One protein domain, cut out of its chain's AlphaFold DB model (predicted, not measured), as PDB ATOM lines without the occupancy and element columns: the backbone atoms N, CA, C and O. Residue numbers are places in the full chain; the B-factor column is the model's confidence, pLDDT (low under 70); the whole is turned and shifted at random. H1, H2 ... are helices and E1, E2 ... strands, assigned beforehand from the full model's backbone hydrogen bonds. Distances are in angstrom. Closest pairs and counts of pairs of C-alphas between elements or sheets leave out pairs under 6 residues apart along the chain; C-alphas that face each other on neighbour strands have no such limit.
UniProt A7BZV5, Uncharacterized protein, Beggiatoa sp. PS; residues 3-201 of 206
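AT A GLANCE: This is residues 3 to 201 of the 206 residues of an uncharacterized protein of Beggiatoa sp. PS (UniProt A7BZV5). Look first for a five-stranded parallel sheet with H1 and H2 covering one face; past its other side run the long helix H7 and H8, only grazing it. H7 folds back from H6 as a helical hairpin that reaches beyond the strand ends; H3 packs across H7, residues 77 to 82 stick out, and the last stretch ends in E6 beside residues 3 to 4. The printed part has 199 residues, with eight named helices and six named strands in the order H1 E1 H2 E2 H3 H4 H5 E3 H6 H7 E4 H8 E5 E6; the sheet's order is E2 E3 E1 E4 E5. The class is mixed, and the whole is compact, with radius of gyration of the C-alphas 16.0 A and spans of 39 by 38 by 38 A.

HOW THE PARTS SIT: Start at E1, residues 27 to 32, whose parallel neighbours are E4, 151 to 156, with N 29 and O 152 2.8 A apart, and E3, 101 to 105, with N 104 and O 30 2.7 A apart. Edge strand E2, 53 to 55, pairs with E3 through N 55 and O 103, 2.7 A; edge strand E5, 177 to 183, pairs with E4 through N 180 and O 153, 2.9 A. H1, 10 to 23, is on the sheet at a height of 9.0 A, along the strands; on the same face, H2, 42 to 46, touches H1 at C-alphas 42 and 11, 5.9 A apart. The hub is H7, 119 to 143: it touches H6, 108 to 115, in a hairpin at a shallow tilt of 12 degrees, closest at C-alphas 122 and 113, 4.6 A. H7 also touches H8, 162 to 172, at C-alphas 134 and 164, 4.4 A; H5, 88 to 95, at 139 and 89, 4.9 A; and H3, 66 to 75, about perpendicular at 77 degrees, at 131 and 73, 6.8 A. H4, 80 to 85, is close to H3 but not clearly touching. E4, H8, E5 form a strand-helix-strand unit, two parallel neighbour strands with a helix between, its crossover right-handed. Every O i to N i+4 pair is within hydrogen-bond range in H1, H2, H3, H6, H7 and H8; H4 has 1 of 2 and H5 3 of 4.

IN THESE COORDINATES: Find C-alpha 10 at (95.433, 250.809, 279.277); from there H1 runs 20.3 A. H7 begins at (121.594, 240.374, 270.475) and runs 36.0 A; E5 covers 19.3 A. E6, residues 199 to 201, ends at (94.572, 257.864, 276.136).

THE WHOLE: The C-alphas farthest apart, of Ile 24 and Ser 118, are 46.5 A apart. The printed part has no cut; the link E5 to E6 is long, 15 residues. Mean pLDDT of the printed part is 73.2, with residues 56 to 91 and 185 to 201 among those under 70.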
ATOM      1  N   ILE A   3      95.284 253.181 272.559       80.62
ATOM      2  CA  ILE A   3      96.662 253.664 272.399       80.62
ATOM      3  C   ILE A   3      96.995 254.573 273.567       80.62
ATOM      4  O   ILE A   3      96.254 255.515 273.836       80.62
ATOM      5  N   GLY A   4      98.123 254.326 274.224       77.50
ATOM      6  CA  GLY A   4      98.595 255.185 275.303       77.50
ATOM      7  C   GLY A   4     100.022 254.867 275.736       77.50
ATOM      8  O   GLY A   4     100.506 253.738 275.609       77.50
ATOM      9  N   ALA A   5     100.695 255.865 276.305       75.69
ATOM     10  CA  ALA A   5     102.013 255.681 276.904       75.69
ATOM     11  C   ALA A   5     101.981 254.644 278.049       75.69
ATOM     12  O   ALA A   5     100.919 254.177 278.487       75.69
ATOM     13  N   ARG A   6     103.157 254.261 278.556       70.25
ATOM     14  CA  ARG A   6     103.253 253.441 279.776       70.25
ATOM     15  C   ARG A   6     102.491 254.112 280.926       70.25
ATOM     16  O   ARG A   6     102.500 255.332 281.042       70.25
ATOM     17  N   ASN A   7     101.831 253.303 281.757       72.19
ATOM     18  CA  ASN A   7     101.095 253.741 282.952       72.19
ATOM     19  C   ASN A   7      99.925 254.720 282.703       72.19
ATOM     20  O   ASN A   7      99.544 255.468 283.593       72.19
ATOM     21  N   THR A   8      99.311 254.700 281.516       79.94
ATOM     22  CA  THR A   8      98.124 255.525 281.191       79.94
ATOM     23  C   THR A   8      96.783 254.849 281.514       79.94
ATOM     24  O   THR A   8      95.728 255.359 281.152       79.94
ATOM     25  N   GLY A   9      96.802 253.687 282.177       82.62
ATOM     26  CA  GLY A   9      95.590 252.936 282.524       82.62
ATOM     27  C   GLY A   9      95.039 252.033 281.412       82.62
ATOM     28  O   GLY A   9      93.890 251.608 281.503       82.62
ATOM     29  N   LYS A  10      95.837 251.705 280.381       87.50
ATOM     30  CA  LYS A  10      95.433 250.809 279.277       87.50
ATOM     31  C   LYS A  10      94.870 249.472 279.767       87.50
ATOM     32  O   LYS A  10      93.723 249.158 279.464       87.50
ATOM     33  N   THR A  11      95.625 248.754 280.598       87.06
ATOM     34  CA  THR A  11      95.209 247.482 281.207       87.06
ATOM     35  C   THR A  11      93.932 247.637 282.036       87.06
ATOM     36  O   THR A  11      93.063 246.776 282.008       87.06
ATOM     37  N   THR A  12      93.747 248.769 282.724       88.81
ATOM     38  CA  THR A  12      92.514 249.048 283.482       88.81
ATOM     39  C   THR A  12      91.301 249.204 282.566       88.81
ATOM     40  O   THR A  12      90.200 248.781 282.914       88.81
ATOM     41  N   LEU A  13      91.477 249.813 281.392       89.44
ATOM     42  CA  LEU A  13      90.416 249.897 280.392       89.44
ATOM     43  C   LEU A  13      90.154 248.532 279.735       89.44
ATOM     44  O   LEU A  13      88.989 248.195 279.530       89.44
ATOM     45  N   LEU A  14      91.197 247.738 279.465       91.62
ATOM     46  CA  LEU A  14      91.049 246.358 278.989       91.62
ATOM     47  C   LEU A  14      90.253 245.503 279.976       91.62
ATOM     48  O   LEU A  14      89.316 244.830 279.563       91.62
ATOM     49  N   GLU A  15      90.556 245.587 281.270       92.88
ATOM     50  CA  GLU A  15      89.825 244.873 282.320       92.88
ATOM     51  C   GLU A  15      88.328 245.214 282.297       92.88
ATOM     52  O   GLU A  15      87.493 244.316 282.273       92.88
ATOM     53  N   LYS A  16      87.968 246.501 282.195       91.69
ATOM     54  CA  LYS A  16      86.559 246.924 282.086       91.69
ATOM     55  C   LYS A  16      85.867 246.378 280.833       91.69
ATOM     56  O   LYS A  16      84.669 246.101 280.866       91.69
ATOM     57  N   LEU A  17      86.594 246.257 279.722       92.38
ATOM     58  CA  LEU A  17      86.060 245.674 278.491       92.38
ATOM     59  C   LEU A  17      85.872 244.161 278.632       92.38
ATOM     60  O   LEU A  17      84.844 243.648 278.199       92.38
ATOM     61  N   VAL A  18      86.804 243.463 279.287       93.94
ATOM     62  CA  VAL A  18      86.653 242.039 279.628       93.94
ATOM     63  C   VAL A  18      85.433 241.822 280.522       93.94
ATOM     64  O   VAL A  18      84.619 240.956 280.199       93.94
ATOM     65  N   ASP A  19      85.250 242.639 281.567       93.56
ATOM     66  CA  ASP A  19      84.065 242.596 282.431       93.56
ATOM     67  C   ASP A  19      82.788 242.712 281.572       93.56
ATOM     68  O   ASP A  19      81.887 241.871 281.652       93.56
ATOM     69  N   ALA A  20      82.730 243.705 280.676       92.44
ATOM     70  CA  ALA A  20      81.592 243.902 279.780       92.44
ATOM     71  C   ALA A  20      81.333 242.682 278.876       92.44
ATOM     72  O   ALA A  20      80.194 242.214 278.814       92.44
ATOM     73  N   TYR A  21      82.365 242.132 278.221       92.50
ATOM     74  CA  TYR A  21      82.244 240.935 277.379       92.50
ATOM     75  C   TYR A  21      81.743 239.721 278.172       92.50
ATOM     76  O   TYR A  21      80.838 239.011 277.723       92.50
ATOM     77  N   TYR A  22      82.269 239.515 279.379       91.75
ATOM     78  CA  TYR A  22      81.876 238.415 280.251       91.75
ATOM     79  C   TYR A  22      80.389 238.475 280.637       91.75
ATOM     80  O   TYR A  22      79.686 237.451 280.583       91.75
ATOM     81  N   TYR A  23      79.900 239.668 281.002       91.31
ATOM     82  CA  TYR A  23      78.509 239.883 281.415       91.31
ATOM     83  C   TYR A  23      77.511 239.737 280.265       91.31
ATOM     84  O   TYR A  23      76.425 239.205 280.486       91.31
ATOM     85  N   ILE A  24      77.880 240.108 279.033       90.00
ATOM     86  CA  ILE A  24      77.032 239.875 277.846       90.00
ATOM     87  C   ILE A  24      77.122 238.433 277.310       90.00
ATOM     88  O   ILE A  24      76.587 238.133 276.246       90.00
ATOM     89  N   GLY A  25      77.814 237.534 278.018       87.94
ATOM     90  CA  GLY A  25      77.926 236.121 277.646       87.94
ATOM     91  C   GLY A  25      78.871 235.846 276.474       87.94
ATOM     92  O   GLY A  25      78.780 234.783 275.865       87.94
ATOM     93  N   THR A  26      79.769 236.779 276.153       88.75
ATOM     94  CA  THR A  26      80.810 236.595 275.133       88.75
ATOM     95  C   THR A  26      81.974 235.802 275.725       88.75
ATOM     96  O   THR A  26      82.424 236.091 276.836       88.75
ATOM     97  N   LYS A  27      82.463 234.791 274.998       88.94
ATOM     98  CA  LYS A  27      83.686 234.067 275.371       88.94
ATOM     99  C   LYS A  27      84.876 234.998 275.167       88.94
ATOM    100  O   LYS A  27      84.932 235.687 274.156       88.94
ATOM    101  N   VAL A  28      85.820 235.027 276.096       91.62
ATOM    102  CA  VAL A  28      86.978 235.924 276.051       91.62
ATOM    103  C   VAL A  28      88.252 235.100 275.911       91.62
ATOM    104  O   VAL A  28      88.495 234.188 276.696       91.62
ATOM    105  N   ILE A  29      89.061 235.429 274.909       90.94
ATOM    106  CA  ILE A  29      90.433 234.952 274.757       90.94
ATOM    107  C   ILE A  29      91.362 236.132 275.009       90.94
ATOM    108  O   ILE A  29      91.229 237.169 274.360       90.94
ATOM    109  N   ILE A  30      92.293 235.968 275.938       92.44
ATOM    110  CA  ILE A  30      93.253 236.996 276.334       92.44
ATOM    111  C   ILE A  30      94.639 236.581 275.855       92.44
ATOM    112  O   ILE A  30      95.008 235.423 276.013       92.44
ATOM    113  N   LEU A  31      95.396 237.504 275.271       91.62
ATOM    114  CA  LEU A  31      96.835 237.373 275.061       91.62
ATOM    115  C   LEU A  31      97.503 238.483 275.876       91.62
ATOM    116  O   LEU A  31      97.258 239.662 275.614       91.62
ATOM    117  N   ASP A  32      98.322 238.108 276.853       90.25
ATOM    118  CA  ASP A  32      99.032 239.042 277.732       90.25
ATOM    119  C   ASP A  32     100.541 238.812 277.609       90.25
ATOM    120  O   ASP A  32     101.013 237.675 277.628       90.25
ATOM    121  N   SER A  33     101.291 239.898 277.430       86.31
ATOM    122  CA  SER A  33     102.748 239.870 277.282       86.31
ATOM    123  C   SER A  33     103.511 240.404 278.496       86.31
ATOM    124  O   SER A  33     104.741 240.451 278.441       86.31
ATOM    125  N   ALA A  34     102.815 240.796 279.568       76.88
ATOM    126  CA  ALA A  34     103.399 241.402 280.767       76.88
ATOM    127  C   ALA A  34     102.865 240.753 282.061       76.88
ATOM    128  O   ALA A  34     102.289 241.432 282.921       76.88
ATOM    129  N   THR A  35     103.022 239.434 282.201       66.62
ATOM    130  CA  THR A  35     102.417 238.641 283.285       66.62
ATOM    131  C   THR A  35     103.216 238.637 284.594       66.62
ATOM    132  O   THR A  35     102.633 238.411 285.659       66.62
ATOM    133  N   GLU A  36     104.503 239.001 284.581       61.75
ATOM    134  CA  GLU A  36     105.391 238.981 285.755       61.75
ATOM    135  C   GLU A  36     105.068 240.061 286.804       61.75
ATOM    136  O   GLU A  36     105.492 240.010 287.964       61.75
ATOM    137  N   HIS A  37     104.306 241.076 286.406       66.19
ATOM    138  CA  HIS A  37     103.937 242.195 287.254       66.19
ATOM    139  C   HIS A  37     102.453 242.113 287.605       66.19
ATOM    140  O   HIS A  37     101.613 242.543 286.825       66.19
ATOM    141  N   VAL A  38     102.123 241.658 288.820       65.50
ATOM    142  CA  VAL A  38     100.733 241.497 289.310       65.50
ATOM    143  C   VAL A  38      99.852 242.738 289.085       65.50
ATOM    144  O   VAL A  38      98.650 242.618 288.861       65.50
ATOM    145  N   GLU A  39     100.429 243.939 289.153       66.81
ATOM    146  CA  GLU A  39      99.702 245.199 288.946       66.81
ATOM    147  C   GLU A  39      99.521 245.585 287.468       66.81
ATOM    148  O   GLU A  39      98.621 246.364 287.144       66.81
ATOM    149  N   LYS A  40     100.366 245.060 286.574       71.69
ATOM    150  CA  LYS A  40     100.365 245.382 285.138       71.69
ATOM    151  C   LYS A  40      99.765 244.277 284.277       71.69
ATOM    152  O   LYS A  40      99.209 244.606 283.241       71.69
ATOM    153  N   SER A  41      99.832 243.024 284.719       85.19
ATOM    154  CA  SER A  41      99.235 241.892 284.023       85.19
ATOM    155  C   SER A  41      97.719 241.997 284.036       85.19
ATOM    156  O   SER A  41      97.092 242.121 285.094       85.19
ATOM    157  N   LEU A  42      97.116 241.895 282.859       90.44
ATOM    158  CA  LEU A  42      95.676 241.754 282.730       90.44
ATOM    159  C   LEU A  42      95.215 240.415 283.322       90.44
ATOM    160  O   LEU A  42      94.216 240.389 284.045       90.44
ATOM    161  N   ILE A  43      95.959 239.332 283.075       89.94
ATOM    162  CA  ILE A  43      95.631 237.982 283.564       89.94
ATOM    163  C   ILE A  43      95.564 237.967 285.095       89.94
ATOM    164  O   ILE A  43      94.506 237.674 285.657       89.94
ATOM    165  N   LYS A  44      96.629 238.404 285.782       88.31
ATOM    166  CA  LYS A  44      96.690 238.386 287.260       88.31
ATOM    167  C   LYS A  44      95.667 239.302 287.929       88.31
ATOM    168  O   LYS A  44      95.284 239.090 289.083       88.31
ATOM    169  N   ARG A  45      95.191 240.337 287.232       90.12
ATOM    170  CA  ARG A  45      94.084 241.179 287.713       90.12
ATOM    171  C   ARG A  45      92.742 240.460 287.608       90.12
ATOM    172  O   ARG A  45      91.944 240.548 288.539       90.12
ATOM    173  N   LEU A  46      92.504 239.748 286.510       91.50
ATOM    174  CA  LEU A  46      91.241 239.062 286.249       91.50
ATOM    175  C   LEU A  46      91.085 237.759 287.050       91.50
ATOM    176  O   LEU A  46      89.965 237.446 287.447       91.50
ATOM    177  N   GLU A  47      92.171 237.047 287.365       89.56
ATOM    178  CA  GLU A  47      92.157 235.844 288.227       89.56
ATOM    179  C   GLU A  47      91.536 236.106 289.608       89.56
ATOM    180  O   GLU A  47      90.936 235.228 290.221       89.56
ATOM    181  N   LYS A  48      91.623 237.348 290.098       89.38
ATOM    182  CA  LYS A  48      91.014 237.761 291.373       89.38
ATOM    183  C   LYS A  48      89.485 237.818 291.320       89.38
ATOM    184  O   LYS A  48      88.845 237.943 292.362       89.38
ATOM    185  N   LYS A  49      88.902 237.805 290.119       91.56
ATOM    186  CA  LYS A  49      87.471 238.022 289.864       91.56
ATOM    187  C   LYS A  49      86.798 236.835 289.185       91.56
ATOM    188  O   LYS A  49      85.609 236.609 289.402       91.56
ATOM    189  N   TYR A  50      87.532 236.114 288.347       91.62
ATOM    190  CA  TYR A  50      86.987 235.098 287.459       91.62
ATOM    191  C   TYR A  50      87.800 233.812 287.523       91.62
ATOM    192  O   TYR A  50      89.006 233.831 287.743       91.62
ATOM    193  N   HIS A  51      87.129 232.696 287.246       88.50
ATOM    194  CA  HIS A  51      87.814 231.473 286.854       88.50
ATOM    195  C   HIS A  51      88.395 231.660 285.448       88.50
ATOM    196  O   HIS A  51      87.654 231.993 284.516       88.50
ATOM    197  N   ILE A  52      89.705 231.469 285.312       86.69
ATOM    198  CA  ILE A  52      90.451 231.633 284.064       86.69
ATOM    199  C   ILE A  52      91.269 230.372 283.841       86.69
ATOM    200  O   ILE A  52      91.960 229.919 284.750       86.69
ATOM    201  N   ILE A  53      91.214 229.833 282.624       84.56
ATOM    202  CA  ILE A  53      92.206 228.850 282.184       84.56
ATOM    203  C   ILE A  53      93.386 229.611 281.593       84.56
ATOM    204  O   ILE A  53      93.275 230.164 280.497       84.56
ATOM    205  N   GLU A  54      94.484 229.661 282.342       80.12
ATOM    206  CA  GLU A  54      95.757 230.225 281.901       80.12
ATOM    207  C   GLU A  54      96.567 229.172 281.130       80.12
ATOM    208  O   GLU A  54      96.599 227.992 281.478       80.12
ATOM    209  N   ILE A  55      97.180 229.602 280.032       75.62
ATOM    210  CA  ILE A  55      97.978 228.780 279.130       75.62
ATOM    211  C   ILE A  55      99.257 229.547 278.840       75.62
ATOM    212  O   ILE A  55      99.240 230.531 278.105       75.62
ATOM    213  N   GLY A  56     100.369 229.069 279.371       62.84
ATOM    214  CA  GLY A  56     101.657 229.729 279.218       62.84
ATOM    215  C   GLY A  56     102.346 229.889 280.562       62.84
ATOM    216  O   GLY A  56     101.699 229.926 281.601       62.84
ATOM    217  N   SER A  57     103.673 229.920 280.505       49.50
ATOM    218  CA  SER A  57     104.626 229.535 281.553       49.50
ATOM    219  C   SER A  57     104.789 228.007 281.688       49.50
ATOM    220  O   SER A  57     103.820 227.264 281.612       49.50
ATOM    221  N   PRO A  58     105.998 227.455 281.809       44.69
ATOM    222  CA  PRO A  58     106.194 226.083 282.263       44.69
ATOM    223  C   PRO A  58     106.169 226.068 283.802       44.69
ATOM    224  O   PRO A  58     107.208 226.185 284.443       44.69
ATOM    225  N   SER A  59     104.986 225.957 284.414       40.56
ATOM    226  CA  SER A  59     104.840 225.632 285.846       40.56
ATOM    227  C   SER A  59     104.264 224.228 286.019       40.56
ATOM    228  O   SER A  59     103.588 223.729 285.126       40.56
ATOM    229  N   GLU A  60     104.529 223.579 287.158       36.53
ATOM    230  CA  GLU A  60     104.155 222.174 287.422       36.53
ATOM    231  C   GLU A  60     102.646 221.880 287.291       36.53
ATOM    232  O   GLU A  60     102.269 220.737 287.045       36.53
ATOM    233  N   ASP A  61     101.800 222.911 287.371       38.50
ATOM    234  CA  ASP A  61     100.340 222.829 287.217       38.50
ATOM    235  C   ASP A  61      99.829 223.167 285.801       38.50
ATOM    236  O   ASP A  61      98.619 223.176 285.558       38.50
ATOM    237  N   ASN A  62     100.724 223.452 284.849       44.88
ATOM    238  CA  ASN A  62     100.328 223.857 283.505       44.88
ATOM    239  C   ASN A  62     100.044 222.678 282.582       44.88
ATOM    240  O   ASN A  62     100.660 221.618 282.631       44.88
ATOM    241  N   ILE A  63      99.090 222.906 281.680       40.41
ATOM    242  CA  ILE A  63      98.614 221.911 280.715       40.41
ATOM    243  C   ILE A  63      99.729 221.521 279.713       40.41
ATOM    244  O   ILE A  63      99.603 220.492 279.051       40.41
ATOM    245  N   TYR A  64     100.820 222.299 279.609       47.62
ATOM    246  CA  TYR A  64     101.861 222.121 278.591       47.62
ATOM    247  C   TYR A  64     103.286 222.416 279.076       47.62
ATOM    248  O   TYR A  64     103.516 223.261 279.941       47.62
ATOM    249  N   SER A  65     104.236 221.729 278.446       49.19
ATOM    250  CA  SER A  65     105.681 221.822 278.644       49.19
ATOM    251  C   SER A  65     106.345 222.770 277.637       49.19
ATOM    252  O   SER A  65     105.782 223.105 276.596       49.19
ATOM    253  N   GLU A  66     107.594 223.164 277.898       50.38
ATOM    254  CA  GLU A  66     108.418 223.937 276.955       50.38
ATOM    255  C   GLU A  66     108.541 223.254 275.575       50.38
ATOM    256  O   GLU A  66     108.592 223.933 274.547       50.38
ATOM    257  N   GLN A  67     108.510 221.917 275.537       54.12
ATOM    258  CA  GLN A  67     108.591 221.136 274.303       54.12
ATOM    259  C   GLN A  67     107.351 221.313 273.416       54.12
ATOM    260  O   GLN A  67     107.494 221.440 272.202       54.12
ATOM    261  N   ASP A  68     106.157 221.419 274.004       50.16
ATOM    262  CA  ASP A  68     104.918 221.652 273.252       50.16
ATOM    263  C   ASP A  68     104.974 222.989 272.499       50.16
ATOM    264  O   ASP A  68     104.495 223.108 271.373       50.16
ATOM    265  N   ILE A  69     105.627 223.996 273.086       53.22
ATOM    266  CA  ILE A  69     105.816 225.307 272.459       53.22
ATOM    267  C   ILE A  69     106.882 225.232 271.348       53.22
ATOM    268  O   ILE A  69     106.720 225.827 270.279       53.22
ATOM    269  N   VAL A  70     107.957 224.464 271.554       55.28
ATOM    270  CA  VAL A  70     109.008 224.230 270.545       55.28
ATOM    271  C   VAL A  70     108.475 223.476 269.326       55.28
ATOM    272  O   VAL A  70     108.805 223.840 268.193       55.28
ATOM    273  N   ASP A  71     107.629 222.469 269.523       51.41
ATOM    274  CA  ASP A  71     107.024 221.688 268.440       51.41
ATOM    275  C   ASP A  71     106.101 222.564 267.585       51.41
ATOM    276  O   ASP A  71     106.106 222.499 266.353       51.41
ATOM    277  N   VAL A  72     105.389 223.477 268.237       50.91
ATOM    278  CA  VAL A  72     104.541 224.494 267.613       50.91
ATOM    279  C   VAL A  72     105.350 225.459 266.752       50.91
ATOM    280  O   VAL A  72     104.982 225.724 265.606       50.91
ATOM    281  N   ILE A  73     106.487 225.943 267.248       51.62
ATOM    282  CA  ILE A  73     107.410 226.789 266.479       51.62
ATOM    283  C   ILE A  73     107.996 226.016 265.284       51.62
ATOM    284  O   ILE A  73     108.071 226.548 264.175       51.62
ATOM    285  N   SER A  74     108.381 224.756 265.497       49.72
ATOM    286  CA  SER A  74     109.034 223.906 264.493       49.72
ATOM    287  C   SER A  74     108.082 223.528 263.353       49.72
ATOM    288  O   SER A  74     108.461 223.590 262.181       49.72
ATOM    289  N   ALA A  75     106.811 223.262 263.663       46.34
ATOM    290  CA  ALA A  75     105.756 223.004 262.681       46.34
ATOM    291  C   ALA A  75     105.476 224.198 261.744       46.34
ATOM    292  O   ALA A  75     104.906 224.010 260.673       46.34
ATOM    293  N   GLY A  76     105.904 225.416 262.095       42.38
ATOM    294  CA  GLY A  76     105.840 226.593 261.220       42.38
ATOM    295  C   GLY A  76     106.772 226.546 260.002       42.38
ATOM    296  O   GLY A  76     106.652 227.396 259.120       42.38
ATOM    297  N   THR A  77     107.692 225.575 259.937       44.72
ATOM    298  CA  THR A  77     108.632 225.401 258.812       44.72
ATOM    299  C   THR A  77     108.206 224.336 257.797       44.72
ATOM    300  O   THR A  77     108.674 224.367 256.659       44.72
ATOM    301  N   GLU A  78     107.262 223.460 258.150       40.88
ATOM    302  CA  GLU A  78     106.658 222.482 257.240       40.88
ATOM    303  C   GLU A  78     105.201 222.859 256.915       40.88
ATOM    304  O   GLU A  78     104.556 223.608 257.638       40.88
ATOM    305  N   SER A  79     104.694 222.421 255.758       37.84
ATOM    306  CA  SER A  79     103.523 223.005 255.077       37.84
ATOM    307  C   SER A  79     102.306 223.360 255.961       37.84
ATOM    308  O   SER A  79     101.954 222.645 256.898       37.84
ATOM    309  N   ILE A  80     101.558 224.391 255.536       40.06
ATOM    310  CA  ILE A  80     100.303 224.902 256.137       40.06
ATOM    311  C   ILE A  80      99.275 223.793 256.494       40.06
ATOM    312  O   ILE A  80      98.423 223.987 257.357       40.06
ATOM    313  N   LYS A  81      99.340 222.606 255.868       34.38
ATOM    314  CA  LYS A  81      98.472 221.455 256.185       34.38
ATOM    315  C   LYS A  81      98.915 220.639 257.408       34.38
ATOM    316  O   LYS A  81      98.042 220.136 258.106       34.38
ATOM    317  N   HIS A  82     100.214 220.501 257.677       37.34
ATOM    318  CA  HIS A  82     100.700 219.939 258.951       37.34
ATOM    319  C   HIS A  82     100.542 220.960 260.071       37.34
ATOM    320  O   HIS A  82     100.007 220.622 261.119       37.34
ATOM    321  N   PHE A  83     100.829 222.225 259.765       41.28
ATOM    322  CA  PHE A  83     100.558 223.382 260.612       41.28
ATOM    323  C   PHE A  83      99.117 223.438 261.139       41.28
ATOM    324  O   PHE A  83      98.937 223.839 262.275       41.28
ATOM    325  N   ALA A  84      98.113 223.036 260.339       37.16
ATOM    326  CA  ALA A  84      96.690 223.035 260.702       37.16
ATOM    327  C   ALA A  84      96.262 221.862 261.614       37.16
ATOM    328  O   ALA A  84      95.328 222.001 262.402       37.16
ATOM    329  N   ALA A  85      96.922 220.707 261.492       37.12
ATOM    330  CA  ALA A  85      96.612 219.498 262.261       37.12
ATOM    331  C   ALA A  85      97.346 219.451 263.614       37.12
ATOM    332  O   ALA A  85      96.908 218.745 264.514       37.12
ATOM    333  N   SER A  86      98.423 220.229 263.759       47.06
ATOM    334  CA  SER A  86      99.179 220.448 264.998       47.06
ATOM    335  C   SER A  86      98.932 221.834 265.616       47.06
ATOM    336  O   SER A  86      99.752 222.316 266.397       47.06
ATOM    337  N   LEU A  87      97.817 222.502 265.270       52.66
ATOM    338  CA  LEU A  87      97.444 223.810 265.824       52.66
ATOM    339  C   LEU A  87      97.179 223.685 267.324       52.66
ATOM    340  O   LEU A  87      96.040 223.532 267.759       52.66
ATOM    341  N   PHE A  88      98.235 223.848 268.107       58.88
ATOM    342  CA  PHE A  88      98.241 224.037 269.553       58.88
ATOM    343  C   PHE A  88      97.062 224.858 270.096       58.88
ATOM    344  O   PHE A  88      96.458 224.423 271.073       58.88
ATOM    345  N   PRO A  89      96.592 225.944 269.448       62.59
ATOM    346  CA  PRO A  89      95.419 226.651 269.944       62.59
ATOM    347  C   PRO A  89      94.087 225.955 269.622       62.59
ATOM    348  O   PRO A  89      93.139 226.127 270.371       62.59
ATOM    349  N   VAL A  90      93.950 225.165 268.552       64.12
ATOM    350  CA  VAL A  90      92.656 224.543 268.192       64.12
ATOM    351  C   VAL A  90      92.269 223.442 269.174       64.12
ATOM    352  O   VAL A  90      91.126 223.418 269.638       64.12
ATOM    353  N   ASP A  91      93.206 222.568 269.540       68.00
ATOM    354  CA  ASP A  91      92.958 221.510 270.526       68.00
ATOM    355  C   ASP A  91      92.624 222.095 271.895       68.00
ATOM    356  O   ASP A  91      91.669 221.672 272.550       68.00
ATOM    357  N   ILE A  92      93.372 223.120 272.298       70.31
ATOM    358  CA  ILE A  92      93.128 223.883 273.517       70.31
ATOM    359  C   ILE A  92      91.728 224.479 273.501       70.31
ATOM    360  O   ILE A  92      90.949 224.241 274.424       70.31
ATOM    361  N   LEU A  93      91.388 225.230 272.455       71.38
ATOM    362  CA  LEU A  93      90.098 225.905 272.346       71.38
ATOM    363  C   LEU A  93      88.942 224.893 272.312       71.38
ATOM    364  O   LEU A  93      87.863 225.169 272.835       71.38
ATOM    365  N   THR A  94      89.182 223.696 271.772       72.44
ATOM    366  CA  THR A  94      88.219 222.588 271.776       72.44
ATOM    367  C   THR A  94      88.043 221.983 273.171       72.44
ATOM    368  O   THR A  94      86.907 221.807 273.620       72.44
ATOM    369  N   LYS A  95      89.137 221.687 273.885       75.50
ATOM    370  CA  LYS A  95      89.104 221.133 275.254       75.50
ATOM    371  C   LYS A  95      88.495 222.115 276.255       75.50
ATOM    372  O   LYS A  95      87.737 221.717 277.130       75.50
ATOM    373  N   THR A  96      88.758 223.402 276.067       74.12
ATOM    374  CA  THR A  96      88.289 224.502 276.924       74.12
ATOM    375  C   THR A  96      87.023 225.169 276.377       74.12
ATOM    376  O   THR A  96      86.699 226.308 276.722       74.12
ATOM    377  N   LYS A  97      86.262 224.496 275.501       75.88
ATOM    378  CA  LYS A  97      85.124 225.113 274.797       75.88
ATOM    379  C   LYS A  97      84.046 225.684 275.724       75.88
ATOM    380  O   LYS A  97      83.442 226.691 275.361       75.88
ATOM    381  N   TYR A  98      83.866 225.114 276.916       81.56
ATOM    382  CA  TYR A  98      82.889 225.571 277.913       81.56
ATOM    383  C   TYR A  98      83.392 226.706 278.813       81.56
ATOM    384  O   TYR A  98      82.591 227.352 279.483       81.56
ATOM    385  N   GLU A  99      84.694 226.983 278.798       85.81
ATOM    386  CA  GLU A  99      85.284 228.039 279.614       85.81
ATOM    387  C   GLU A  99      84.932 229.411 279.056       85.81
ATOM    388  O   GLU A  99      85.005 229.645 277.845       85.81
ATOM    389  N   LYS A 100      84.549 230.337 279.936       88.75
ATOM    390  CA  LYS A 100      84.206 231.699 279.513       88.75
ATOM    391  C   LYS A 100      85.433 232.546 279.215       88.75
ATOM    392  O   LYS A 100      85.367 233.352 278.293       88.75
ATOM    393  N   ILE A 101      86.509 232.386 279.983       91.31
ATOM    394  CA  ILE A 101      87.744 233.150 279.820       91.31
ATOM    395  C   ILE A 101      88.907 232.172 279.692       91.31
ATOM    396  O   ILE A 101      89.116 231.322 280.557       91.31
ATOM    397  N   ILE A 102      89.651 232.313 278.603       88.88
ATOM    398  CA  ILE A 102      90.896 231.597 278.346       88.88
ATOM    399  C   ILE A 102      91.978 232.655 278.190       88.88
ATOM    400  O   ILE A 102      91.789 233.619 277.445       88.88
ATOM    401  N   ALA A 103      93.095 232.491 278.878       88.81
ATOM    402  CA  ALA A 103      94.203 233.422 278.821       88.81
ATOM    403  C   ALA A 103      95.464 232.719 278.335       88.81
ATOM    404  O   ALA A 103      95.804 231.645 278.814       88.81
ATOM    405  N   PHE A 104      96.142 233.335 277.378       86.19
ATOM    406  CA  PHE A 104      97.447 232.926 276.904       86.19
ATOM    407  C   PHE A 104      98.486 233.879 277.483       86.19
ATOM    408  O   PHE A 104      98.550 235.047 277.084       86.19
ATOM    409  N   ASP A 105      99.280 233.367 278.415       85.06
ATOM    410  CA  ASP A 105     100.499 234.024 278.851       85.06
ATOM    411  C   ASP A 105     101.570 233.814 277.770       85.06
ATOM    412  O   ASP A 105     102.061 232.705 277.537       85.06
ATOM    413  N   VAL A 106     101.910 234.894 277.071       84.12
ATOM    414  CA  VAL A 106     102.949 234.897 276.038       84.12
ATOM    415  C   VAL A 106     104.200 235.668 276.479       84.12
ATOM    416  O   VAL A 106     105.052 235.965 275.635       84.12
ATOM    417  N   SER A 107     104.348 235.989 277.769       84.25
ATOM    418  CA  SER A 107     105.460 236.791 278.297       84.25
ATOM    419  C   SER A 107     106.798 236.043 278.299       84.25
ATOM    420  O   SER A 107     107.834 236.668 278.072       84.25
ATOM    421  N   TYR A 108     106.794 234.714 278.482       81.31
ATOM    422  CA  TYR A 108     107.995 233.907 278.761       81.31
ATOM    423  C   TYR A 108     109.185 234.231 277.843       81.31
ATOM    424  O   TYR A 108     110.281 234.559 278.298       81.31
ATOM    425  N   TYR A 109     108.976 234.212 276.522       78.19
ATOM    426  CA  TYR A 109     110.052 234.493 275.568       78.19
ATOM    427  C   TYR A 109     110.522 235.954 275.595       78.19
ATOM    428  O   TYR A 109     111.692 236.226 275.320       78.19
ATOM    429  N   LEU A 110     109.647 236.911 275.913       82.75
ATOM    430  CA  LEU A 110     110.064 238.300 276.104       82.75
ATOM    431  C   LEU A 110     110.917 238.446 277.363       82.75
ATOM    432  O   LEU A 110     111.961 239.097 277.306       82.75
ATOM    433  N   GLU A 111     110.516 237.803 278.459       82.56
ATOM    434  CA  GLU A 111     111.240 237.811 279.730       82.56
ATOM    435  C   GLU A 111     112.642 237.215 279.595       82.56
ATOM    436  O   GLU A 111     113.631 237.860 279.958       82.56
ATOM    437  N   GLU A 112     112.761 236.031 278.994       79.44
ATOM    438  CA  GLU A 112     114.060 235.420 278.687       79.44
ATOM    439  C   GLU A 112     114.896 236.322 277.764       79.44
ATOM    440  O   GLU A 112     116.111 236.483 277.935       79.44
ATOM    441  N   GLY A 113     114.239 237.015 276.828       83.69
ATOM    442  CA  GLY A 113     114.863 237.998 275.946       83.69
ATOM    443  C   GLY A 113     115.436 239.217 276.680       83.69
ATOM    444  O   GLY A 113     116.376 239.843 276.177       83.69
ATOM    445  N   TYR A 114     114.905 239.565 277.856       84.38
ATOM    446  CA  TYR A 114     115.441 240.622 278.718       84.38
ATOM    447  C   TYR A 114     116.597 240.148 279.605       84.38
ATOM    448  O   TYR A 114     117.442 240.969 279.964       84.38
ATOM    449  N   LYS A 115     116.668 238.850 279.919       86.00
ATOM    450  CA  LYS A 115     117.745 238.251 280.730       86.00
ATOM    451  C   LYS A 115     119.041 238.051 279.935       86.00
ATOM    452  O   LYS A 115     120.127 238.065 280.513       86.00
ATOM    453  N   THR A 116     118.955 237.892 278.613       85.94
ATOM    454  CA  THR A 116     120.129 237.674 277.752       85.94
ATOM    455  C   THR A 116     120.820 238.970 277.313       85.94
ATOM    456  O   THR A 116     120.190 239.963 276.946       85.94
ATOM    457  N   THR A 117     122.155 238.947 277.272       90.50
ATOM    458  CA  THR A 117     122.988 240.025 276.706       90.50
ATOM    459  C   THR A 117     123.280 239.825 275.214       90.50
ATOM    460  O   THR A 117     123.727 240.753 274.535       90.50
ATOM    461  N   SER A 118     123.008 238.633 274.670       93.75
ATOM    462  CA  SER A 118     123.233 238.315 273.258       93.75
ATOM    463  C   SER A 118     122.136 238.914 272.385       93.75
ATOM    464  O   SER A 118     120.963 238.552 272.479       93.75
ATOM    465  N   LYS A 119     122.523 239.794 271.455       90.00
ATOM    466  CA  LYS A 119     121.594 240.374 270.475       90.00
ATOM    467  C   LYS A 119     120.956 239.308 269.577       90.00
ATOM    468  O   LYS A 119     119.791 239.441 269.216       90.00
ATOM    469  N   ILE A 120     121.717 238.274 269.212       85.38
ATOM    470  CA  ILE A 120     121.224 237.167 268.382       85.38
ATOM    471  C   ILE A 120     120.135 236.412 269.140       85.38
ATOM    472  O   ILE A 120     119.046 236.211 268.606       85.38
ATOM    473  N   GLU A 121     120.396 236.077 270.402       80.56
ATOM    474  CA  GLU A 121     119.448 235.331 271.228       80.56
ATOM    475  C   GLU A 121     118.197 236.152 271.539       80.56
ATOM    476  O   GLU A 121     117.079 235.673 271.382       80.56
ATOM    477  N   LYS A 122     118.363 237.440 271.851       82.31
ATOM    478  CA  LYS A 122     117.244 238.366 272.038       82.31
ATOM    479  C   LYS A 122     116.338 238.447 270.806       82.31
ATOM    480  O   LYS A 122     115.116 238.479 270.933       82.31
ATOM    481  N   ASN A 123     116.923 238.474 269.608       79.44
ATOM    482  CA  ASN A 123     116.157 238.462 268.362       79.44
ATOM    483  C   ASN A 123     115.437 237.125 268.148       79.44
ATOM    484  O   ASN A 123     114.280 237.136 267.729       79.44
ATOM    485  N   ARG A 124     116.095 235.998 268.455       78.75
ATOM    486  CA  ARG A 124     115.496 234.658 268.392       78.75
ATOM    487  C   ARG A 124     114.275 234.573 269.304       78.75
ATOM    488  O   ARG A 124     113.193 234.250 268.832       78.75
ATOM    489  N   LEU A 125     114.415 234.955 270.569       78.94
ATOM    490  CA  LEU A 125     113.342 234.919 271.562       78.94
ATOM    491  C   LEU A 125     112.172 235.842 271.190       78.94
ATOM    492  O   LEU A 125     111.016 235.425 271.208       78.94
ATOM    493  N   ARG A 126     112.455 237.061 270.715       82.06
ATOM    494  CA  ARG A 126     111.411 237.966 270.204       82.06
ATOM    495  C   ARG A 126     110.694 237.403 268.971       82.06
ATOM    496  O   ARG A 126     109.504 237.655 268.795       82.06
ATOM    497  N   PHE A 127     111.391 236.650 268.119       78.25
ATOM    498  CA  PHE A 127     110.776 235.931 267.002       78.25
ATOM    499  C   PHE A 127     109.863 234.793 267.489       78.25
ATOM    500  O   PHE A 127     108.749 234.671 266.979       78.25
ATOM    501  N   LEU A 128     110.276 234.017 268.497       74.62
ATOM    502  CA  LEU A 128     109.446 232.958 269.093       74.62
ATOM    503  C   LEU A 128     108.160 233.518 269.706       74.62
ATOM    504  O   LEU A 128     107.070 233.058 269.374       74.62
ATOM    505  N   TYR A 129     108.276 234.582 270.500       82.75
ATOM    506  CA  TYR A 129     107.146 235.325 271.061       82.75
ATOM    507  C   TYR A 129     106.117 235.744 269.992       82.75
ATOM    508  O   TYR A 129     104.914 235.483 270.109       82.75
ATOM    509  N   LYS A 130     106.592 236.367 268.907       80.38
ATOM    510  CA  LYS A 130     105.735 236.800 267.794       80.38
ATOM    511  C   LYS A 130     105.107 235.624 267.057       80.38
ATOM    512  O   LYS A 130     103.968 235.725 266.596       80.38
ATOM    513  N   THR A 131     105.841 234.524 266.927       75.88
ATOM    514  CA  THR A 131     105.367 233.300 266.273       75.88
ATOM    515  C   THR A 131     104.230 232.674 267.074       75.88
ATOM    516  O   THR A 131     103.154 232.472 266.511       75.88
ATOM    517  N   LEU A 132     104.405 232.519 268.390       78.00
ATOM    518  CA  LEU A 132     103.380 232.013 269.304       78.00
ATOM    519  C   LEU A 132     102.101 232.862 269.249       78.00
ATOM    520  O   LEU A 132     101.014 232.338 269.003       78.00
ATOM    521  N   SER A 133     102.238 234.187 269.372       82.88
ATOM    522  CA  SER A 133     101.102 235.119 269.281       82.88
ATOM    523  C   SER A 133     100.360 234.988 267.942       82.88
ATOM    524  O   SER A 133      99.130 234.975 267.893       82.88
ATOM    525  N   SER A 134     101.098 234.835 266.836       78.62
ATOM    526  CA  SER A 134     100.514 234.628 265.501       78.62
ATOM    527  C   SER A 134      99.754 233.309 265.406       78.62
ATOM    528  O   SER A 134      98.673 233.262 264.822       78.62
ATOM    529  N   GLN A 135     100.308 232.241 265.973       76.88
ATOM    530  CA  GLN A 135      99.696 230.921 265.936       76.88
ATOM    531  C   GLN A 135      98.411 230.879 266.741       76.88
ATOM    532  O   GLN A 135      97.430 230.365 266.218       76.88
ATOM    533  N   ILE A 136      98.373 231.483 267.932       81.50
ATOM    534  CA  ILE A 136      97.144 231.624 268.726       81.50
ATOM    535  C   ILE A 136      96.045 232.278 267.886       81.50
ATOM    536  O   ILE A 136      94.970 231.700 267.724       81.50
ATOM    537  N   LEU A 137      96.333 233.423 267.264       83.44
ATOM    538  CA  LEU A 137      95.369 234.136 266.419       83.44
ATOM    539  C   LEU A 137      94.900 233.304 265.215       83.44
ATOM    540  O   LEU A 137      93.709 233.285 264.907       83.44
ATOM    541  N   LEU A 138      95.808 232.585 264.549       77.69
ATOM    542  CA  LEU A 138      95.452 231.678 263.453       77.69
ATOM    543  C   LEU A 138      94.594 230.508 263.946       77.69
ATOM    544  O   LEU A 138      93.590 230.177 263.320       77.69
ATOM    545  N   GLY A 139      94.933 229.912 265.086       77.50
ATOM    546  CA  GLY A 139      94.155 228.837 265.689       77.50
ATOM    547  C   GLY A 139      92.737 229.277 266.046       77.50
ATOM    548  O   GLY A 139      91.800 228.520 265.806       77.50
ATOM    549  N   ILE A 140      92.541 230.525 266.488       80.88
ATOM    550  CA  ILE A 140      91.199 231.104 266.671       80.88
ATOM    551  C   ILE A 140      90.417 231.081 265.348       80.88
ATOM    552  O   ILE A 140      89.286 230.594 265.324       80.88
ATOM    553  N   ILE A 141      91.024 231.526 264.240       77.12
ATOM    554  CA  ILE A 141      90.390 231.509 262.908       77.12
ATOM    555  C   ILE A 141      89.962 230.089 262.519       77.12
ATOM    556  O   ILE A 141      88.824 229.889 262.094       77.12
ATOM    557  N   TYR A 142      90.845 229.101 262.683       74.94
ATOM    558  CA  TYR A 142      90.551 227.704 262.343       74.94
ATOM    559  C   TYR A 142      89.491 227.079 263.264       74.94
ATOM    560  O   TYR A 142      88.602 226.361 262.795       74.94
ATOM    561  N   SER A 143      89.537 227.396 264.561       71.56
ATOM    562  CA  SER A 143      88.613 226.868 265.573       71.56
ATOM    563  C   SER A 143      87.163 227.324 265.377       71.56
ATOM    564  O   SER A 143      86.250 226.682 265.895       71.56
ATOM    565  N   LYS A 144      86.920 228.367 264.566       66.50
ATOM    566  CA  LYS A 144      85.576 228.844 264.192       66.50
ATOM    567  C   LYS A 144      84.669 227.728 263.667       66.50
ATOM    568  O   LYS A 144      83.462 227.773 263.877       66.50
ATOM    569  N   THR A 145      85.242 226.721 263.010       61.50
ATOM    570  CA  THR A 145      84.497 225.557 262.501       61.50
ATOM    571  C   THR A 145      83.848 224.740 263.631       61.50
ATOM    572  O   THR A 145      82.868 224.040 263.396       61.50
ATOM    573  N   TYR A 146      84.362 224.854 264.859       57.97
ATOM    574  CA  TYR A 146      84.000 224.025 266.011       57.97
ATOM    575  C   TYR A 146      83.473 224.823 267.218       57.97
ATOM    576  O   TYR A 146      82.853 224.232 268.103       57.97
ATOM    577  N   ILE A 147      83.681 226.146 267.262       61.34
ATOM    578  CA  ILE A 147      83.269 227.025 268.372       61.34
ATOM    579  C   ILE A 147      82.388 228.164 267.831       61.34
ATOM    580  O   ILE A 147      82.869 229.274 267.594       61.34
ATOM    581  N   PRO A 148      81.087 227.910 267.605       54.28
ATOM    582  CA  PRO A 148      80.152 228.915 267.120       54.28
ATOM    583  C   PRO A 148      79.654 229.765 268.296       54.28
ATOM    584  O   PRO A 148      78.562 229.545 268.812       54.28
ATOM    585  N   LEU A 149      80.467 230.711 268.766       62.72
ATOM    586  CA  LEU A 149      80.087 231.632 269.840       62.72
ATOM    587  C   LEU A 149      80.571 233.051 269.547       62.72
ATOM    588  O   LEU A 149      81.570 233.249 268.856       62.72
ATOM    589  N   ASN A 150      79.869 234.026 270.129       80.81
ATOM    590  CA  ASN A 150      80.372 235.390 270.253       80.81
ATOM    591  C   ASN A 150      81.704 235.343 270.999       80.81
ATOM    592  O   ASN A 150      81.773 234.834 272.125       80.81
ATOM    593  N   LEU A 151      82.745 235.873 270.368       86.56
ATOM    594  CA  LEU A 151      84.111 235.815 270.861       86.56
ATOM    595  C   LEU A 151      84.668 237.227 271.010       86.56
ATOM    596  O   LEU A 151      84.497 238.065 270.134       86.56
ATOM    597  N   ALA A 152      85.379 237.483 272.097       89.19
ATOM    598  CA  ALA A 152      86.229 238.646 272.252       89.19
ATOM    599  C   ALA A 152      87.686 238.185 272.320       89.19
ATOM    600  O   ALA A 152      88.028 237.341 273.142       89.19
ATOM    601  N   VAL A 153      88.539 238.740 271.465       90.12
ATOM    602  CA  VAL A 153      89.994 238.591 271.533       90.12
ATOM    603  C   VAL A 153      90.557 239.875 272.127       90.12
ATOM    604  O   VAL A 153      90.366 240.958 271.567       90.12
ATOM    605  N   VAL A 154      91.212 239.761 273.274       92.62
ATOM    606  CA  VAL A 154      91.756 240.878 274.045       92.62
ATOM    607  C   VAL A 154      93.269 240.729 274.109       92.62
ATOM    608  O   VAL A 154      93.770 239.708 274.560       92.62
ATOM    609  N   MET A 155      93.998 241.732 273.634       91.50
ATOM    610  CA  MET A 155      95.457 241.726 273.558       91.50
ATOM    611  C   MET A 155      96.013 242.877 274.403       91.50
ATOM    612  O   MET A 155      95.610 244.027 274.200       91.50
ATOM    613  N   ASP A 156      96.912 242.575 275.343       89.75
ATOM    614  CA  ASP A 156      97.642 243.583 276.126       89.75
ATOM    615  C   ASP A 156      99.124 243.615 275.720       89.75
ATOM    616  O   ASP A 156      99.870 242.646 275.890       89.75
ATOM    617  N   GLU A 157      99.527 244.736 275.123       84.56
ATOM    618  CA  GLU A 157     100.891 245.050 274.673       84.56
ATOM    619  C   GLU A 157     101.513 244.031 273.694       84.56
ATOM    620  O   GLU A 157     102.732 243.959 273.545       84.56
ATOM    621  N   ILE A 158     100.680 243.298 272.943       86.88
ATOM    622  CA  ILE A 158     101.151 242.296 271.982       86.88
ATOM    623  C   ILE A 158     101.844 242.943 270.774       86.88
ATOM    624  O   ILE A 158     101.251 243.722 270.026       86.88
ATOM    625  N   GLU A 159     103.099 242.571 270.508       82.81
ATOM    626  CA  GLU A 159     103.775 242.975 269.280       82.81
ATOM    627  C   GLU A 159     103.370 242.091 268.102       82.81
ATOM    628  O   GLU A 159     103.659 240.895 268.046       82.81
ATOM    629  N   LEU A 160     102.789 242.715 267.085       77.88
ATOM    630  CA  LEU A 160     102.309 241.999 265.913       77.88
ATOM    631  C   LEU A 160     103.436 241.702 264.917       77.88
ATOM    632  O   LEU A 160     104.287 242.546 264.617       77.88
ATOM    633  N   SER A 161     103.423 240.487 264.369       74.12
ATOM    634  CA  SER A 161     104.151 240.148 263.146       74.12
ATOM    635  C   SER A 161     103.292 240.452 261.908       74.12
ATOM    636  O   SER A 161     102.105 240.776 262.022       74.12
ATOM    637  N   ILE A 162     103.858 240.290 260.705       69.25
ATOM    638  CA  ILE A 162     103.076 240.331 259.455       69.25
ATOM    639  C   ILE A 162     101.992 239.237 259.467       69.25
ATOM    640  O   ILE A 162     100.858 239.486 259.068       69.25
ATOM    641  N   ALA A 163     102.299 238.042 259.981       67.31
ATOM    642  CA  ALA A 163     101.327 236.956 260.074       67.31
ATOM    643  C   ALA A 163     100.206 237.267 261.083       67.31
ATOM    644  O   ALA A 163      99.034 237.094 260.752       67.31
ATOM    645  N   SER A 164     100.539 237.801 262.269       73.94
ATOM    646  CA  SER A 164      99.536 238.239 263.261       73.94
ATOM    647  C   SER A 164      98.632 239.325 262.681       73.94
ATOM    648  O   SER A 164      97.420 239.289 262.853       73.94
ATOM    649  N   THR A 165      99.226 240.265 261.945       72.69
ATOM    650  CA  THR A 165      98.531 241.347 261.243       72.69
ATOM    651  C   THR A 165      97.491 240.806 260.262       72.69
ATOM    652  O   THR A 165      96.329 241.213 260.296       72.69
ATOM    653  N   VAL A 166      97.880 239.858 259.406       72.44
ATOM    654  CA  VAL A 166      96.959 239.225 258.452       72.44
ATOM    655  C   VAL A 166      95.853 238.467 259.189       72.44
ATOM    656  O   VAL A 166      94.682 238.627 258.842       72.44
ATOM    657  N   ALA A 167      96.190 237.710 260.236       77.25
ATOM    658  CA  ALA A 167      95.211 236.984 261.042       77.25
ATOM    659  C   ALA A 167      94.189 237.929 261.700       77.25
ATOM    660  O   ALA A 167      92.985 237.702 261.615       77.25
ATOM    661  N   LEU A 168      94.639 239.039 262.284       77.31
ATOM    662  CA  LEU A 168      93.761 240.037 262.900       77.31
ATOM    663  C   LEU A 168      92.852 240.714 261.883       77.31
ATOM    664  O   LEU A 168      91.667 240.909 262.156       77.31
ATOM    665  N   LYS A 169      93.371 241.007 260.687       73.88
ATOM    666  CA  LYS A 169      92.551 241.504 259.584       73.88
ATOM    667  C   LYS A 169      91.453 240.501 259.235       73.88
ATOM    668  O   LYS A 169      90.291 240.888 259.168       73.88
ATOM    669  N   MET A 170      91.788 239.218 259.090       75.81
ATOM    670  CA  MET A 170      90.802 238.160 258.834       75.81
ATOM    671  C   MET A 170      89.758 238.053 259.954       75.81
ATOM    672  O   MET A 170      88.567 237.999 259.659       75.81
ATOM    673  N   LEU A 171      90.182 238.083 261.222       77.88
ATOM    674  CA  LEU A 171      89.287 238.047 262.382       77.88
ATOM    675  C   LEU A 171      88.335 239.252 262.415       77.88
ATOM    676  O   LEU A 171      87.158 239.087 262.716       77.88
ATOM    677  N   SER A 172      88.806 240.446 262.034       74.75
ATOM    678  CA  SER A 172      87.996 241.678 262.018       74.75
ATOM    679  C   SER A 172      86.862 241.685 260.983       74.75
ATOM    680  O   SER A 172      85.981 242.543 261.025       74.75
ATOM    681  N   HIS A 173      86.880 240.745 260.036       74.12
ATOM    682  CA  HIS A 173      85.818 240.551 259.050       74.12
ATOM    683  C   HIS A 173      84.772 239.518 259.495       74.12
ATOM    684  O   HIS A 173      83.915 239.138 258.698       74.12
ATOM    685  N   ILE A 174      84.840 239.036 260.738       73.62
ATOM    686  CA  ILE A 174      83.900 238.058 261.284       73.62
ATOM    687  C   ILE A 174      82.950 238.777 262.245       73.62
ATOM    688  O   ILE A 174      83.369 239.221 263.308       73.62
ATOM    689  N   ASP A 175      81.661 238.828 261.893       68.25
ATOM    690  CA  ASP A 175      80.623 239.652 262.549       68.25
ATOM    691  C   ASP A 175      80.385 239.376 264.051       68.25
ATOM    692  O   ASP A 175      79.702 240.142 264.722       68.25
ATOM    693  N   TYR A 176      80.970 238.308 264.598       73.38
ATOM    694  CA  TYR A 176      80.801 237.874 265.991       73.38
ATOM    695  C   TYR A 176      82.117 237.839 266.778       73.38
ATOM    696  O   TYR A 176      82.169 237.250 267.859       73.38
ATOM    697  N   ILE A 177      83.186 238.430 266.231       75.19
ATOM    698  CA  ILE A 177      84.479 238.545 266.905       75.19
ATOM    699  C   ILE A 177      84.758 240.012 267.227       75.19
ATOM    700  O   ILE A 177      84.992 240.834 266.343       75.19
ATOM    701  N   TYR A 178      84.786 240.330 268.515       80.19
ATOM    702  CA  TYR A 178      85.264 241.609 269.020       80.19
ATOM    703  C   TYR A 178      86.771 241.531 269.223       80.19
ATOM    704  O   TYR A 178      87.261 240.605 269.858       80.19
ATOM    705  N   ILE A 179      87.522 242.501 268.712       81.56
ATOM    706  CA  ILE A 179      88.972 242.549 268.913       81.56
ATOM    707  C   ILE A 179      89.306 243.834 269.659       81.56
ATOM    708  O   ILE A 179      89.048 244.942 269.179       81.56
ATOM    709  N   THR A 180      89.900 243.678 270.835       82.31
ATOM    710  CA  THR A 180      90.422 244.777 271.639       82.31
ATOM    711  C   THR A 180      91.919 244.596 271.791       82.31
ATOM    712  O   THR A 180      92.388 243.533 272.165       82.31
ATOM    713  N   ASP A 181      92.664 245.651 271.497       81.44
ATOM    714  CA  ASP A 181      94.121 245.659 271.553       81.44
ATOM    715  C   ASP A 181      94.578 246.927 272.266       81.44
ATOM    716  O   ASP A 181      93.996 247.991 272.004       81.44
ATOM    717  N   ALA A 182      95.574 246.826 273.146       78.31
ATOM    718  CA  ALA A 182      96.197 247.959 273.812       78.31
ATOM    719  C   ALA A 182      97.699 248.045 273.533       78.31
ATOM    720  O   ALA A 182      98.465 247.162 273.903       78.31
ATOM    721  N   VAL A 183      98.142 249.164 272.952       79.56
ATOM    722  CA  VAL A 183      99.531 249.335 272.497       79.56
ATOM    723  C   VAL A 183     100.103 250.713 272.819       79.56
ATOM    724  O   VAL A 183      99.382 251.676 273.095       79.56
ATOM    725  N   HIS A 184     101.432 250.819 272.787       71.00
ATOM    726  CA  HIS A 184     102.146 252.063 273.088       71.00
ATOM    727  C   HIS A 184     102.148 253.089 271.956       71.00
ATOM    728  O   HIS A 184     102.205 254.287 272.227       71.00
ATOM    729  N   SER A 185     102.113 252.651 270.696       68.44
ATOM    730  CA  SER A 185     102.202 253.556 269.549       68.44
ATOM    731  C   SER A 185     101.369 253.070 268.368       68.44
ATOM    732  O   SER A 185     101.102 251.881 268.221       68.44
ATOM    733  N   LYS A 186     100.983 254.016 267.511       61.53
ATOM    734  CA  LYS A 186     100.222 253.773 266.277       61.53
ATOM    735  C   LYS A 186     101.117 253.291 265.123       61.53
ATOM    736  O   LYS A 186     100.623 252.733 264.149       61.53
ATOM    737  N   GLU A 187     102.426 253.523 265.234       57.28
ATOM    738  CA  GLU A 187     103.426 253.257 264.190       57.28
ATOM    739  C   GLU A 187     103.668 251.766 263.976       57.28
ATOM    740  O   GLU A 187     103.941 251.345 262.856       57.28
ATOM    741  N   SER A 188     103.485 250.951 265.015       52.34
ATOM    742  CA  SER A 188     103.612 249.499 264.918       52.34
ATOM    743  C   SER A 188     102.511 248.833 264.080       52.34
ATOM    744  O   SER A 188     102.625 247.637 263.825       52.34
ATOM    745  N   ILE A 189     101.433 249.542 263.691       56.88
ATOM    746  CA  ILE A 189     100.191 248.884 263.233       56.88
ATOM    747  C   ILE A 189      99.351 249.702 262.229       56.88
ATOM    748  O   ILE A 189      98.119 249.635 262.209       56.88
ATOM    749  N   LYS A 190     100.005 250.500 261.380       51.75
ATOM    750  CA  LYS A 190      99.333 251.491 260.518       51.75
ATOM    751  C   LYS A 190      98.357 250.892 259.485       51.75
ATOM    752  O   LYS A 190      97.349 251.528 259.197       51.75
ATOM    753  N   ASP A 191      98.598 249.665 259.013       52.31
ATOM    754  CA  ASP A 191      97.863 249.066 257.879       52.31
ATOM    755  C   ASP A 191      96.776 248.043 258.277       52.31
ATOM    756  O   ASP A 191      96.037 247.541 257.429       52.31
ATOM    757  N   VAL A 192      96.658 247.699 259.563       54.69
ATOM    758  CA  VAL A 192      95.809 246.574 260.023       54.69
ATOM    759  C   VAL A 192      94.404 247.027 260.421       54.69
ATOM    760  O   VAL A 192      93.463 246.236 260.400       54.69
ATOM    761  N   TYR A 193      94.241 248.300 260.786       57.91
ATOM    762  CA  TYR A 193      93.178 248.704 261.706       57.91
ATOM    763  C   TYR A 193      92.256 249.832 261.238       57.91
ATOM    764  O   TYR A 193      91.587 250.450 262.064       57.91
ATOM    765  N   GLU A 194      92.100 250.040 259.928       54.72
ATOM    766  CA  GLU A 194      91.094 250.976 259.387       54.72
ATOM    767  C   GLU A 194      89.648 250.658 259.831       54.72
ATOM    768  O   GLU A 194      88.782 251.527 259.782       54.72
ATOM    769  N   ARG A 195      89.377 249.436 260.319       51.84
ATOM    770  CA  ARG A 195      88.065 249.001 260.839       51.84
ATOM    771  C   ARG A 195      87.890 249.089 262.357       51.84
ATOM    772  O   ARG A 195      86.824 248.748 262.860       51.84
ATOM    773  N   PHE A 196      88.905 249.503 263.104       59.09
ATOM    774  CA  PHE A 196      88.834 249.497 264.562       59.09
ATOM    775  C   PHE A 196      88.396 250.853 265.095       59.09
ATOM    776  O   PHE A 196      88.962 251.884 264.741       59.09
ATOM    777  N   ASN A 197      87.470 250.846 266.055       60.00
ATOM    778  CA  ASN A 197      87.254 252.017 266.895       60.00
ATOM    779  C   ASN A 197      88.532 252.277 267.708       60.00
ATOM    780  O   ASN A 197      88.985 251.421 268.481       60.00
ATOM    781  N   VAL A 198      89.149 253.442 267.494       61.91
ATOM    782  CA  VAL A 198      90.396 253.842 268.155       61.91
ATOM    783  C   VAL A 198      90.085 254.754 269.336       61.91
ATOM    784  O   VAL A 198      89.516 255.828 269.170       61.91
ATOM    785  N   ILE A 199      90.523 254.342 270.521       66.44
ATOM    786  CA  ILE A 199      90.527 255.124 271.754       66.44
ATOM    787  C   ILE A 199      91.980 255.530 272.015       66.44
ATOM    788  O   ILE A 199      92.867 254.681 272.078       66.44
ATOM    789  N   THR A 200      92.252 256.828 272.132       66.06
ATOM    790  CA  THR A 200      93.584 257.344 272.484       66.06
ATOM    791  C   THR A 200      93.541 257.917 273.892       66.06
ATOM    792  O   THR A 200      92.736 258.799 274.173       66.06
ATOM    793  N   LEU A 201      94.397 257.399 274.768       62.91
ATOM    794  CA  LEU A 201      94.572 257.864 276.136       62.91
ATOM    795  C   LEU A 201      95.769 258.821 276.168       62.91
ATOM    796  O   LEU A 201      96.923 258.403 276.051       62.91
TER     797      LEU A 201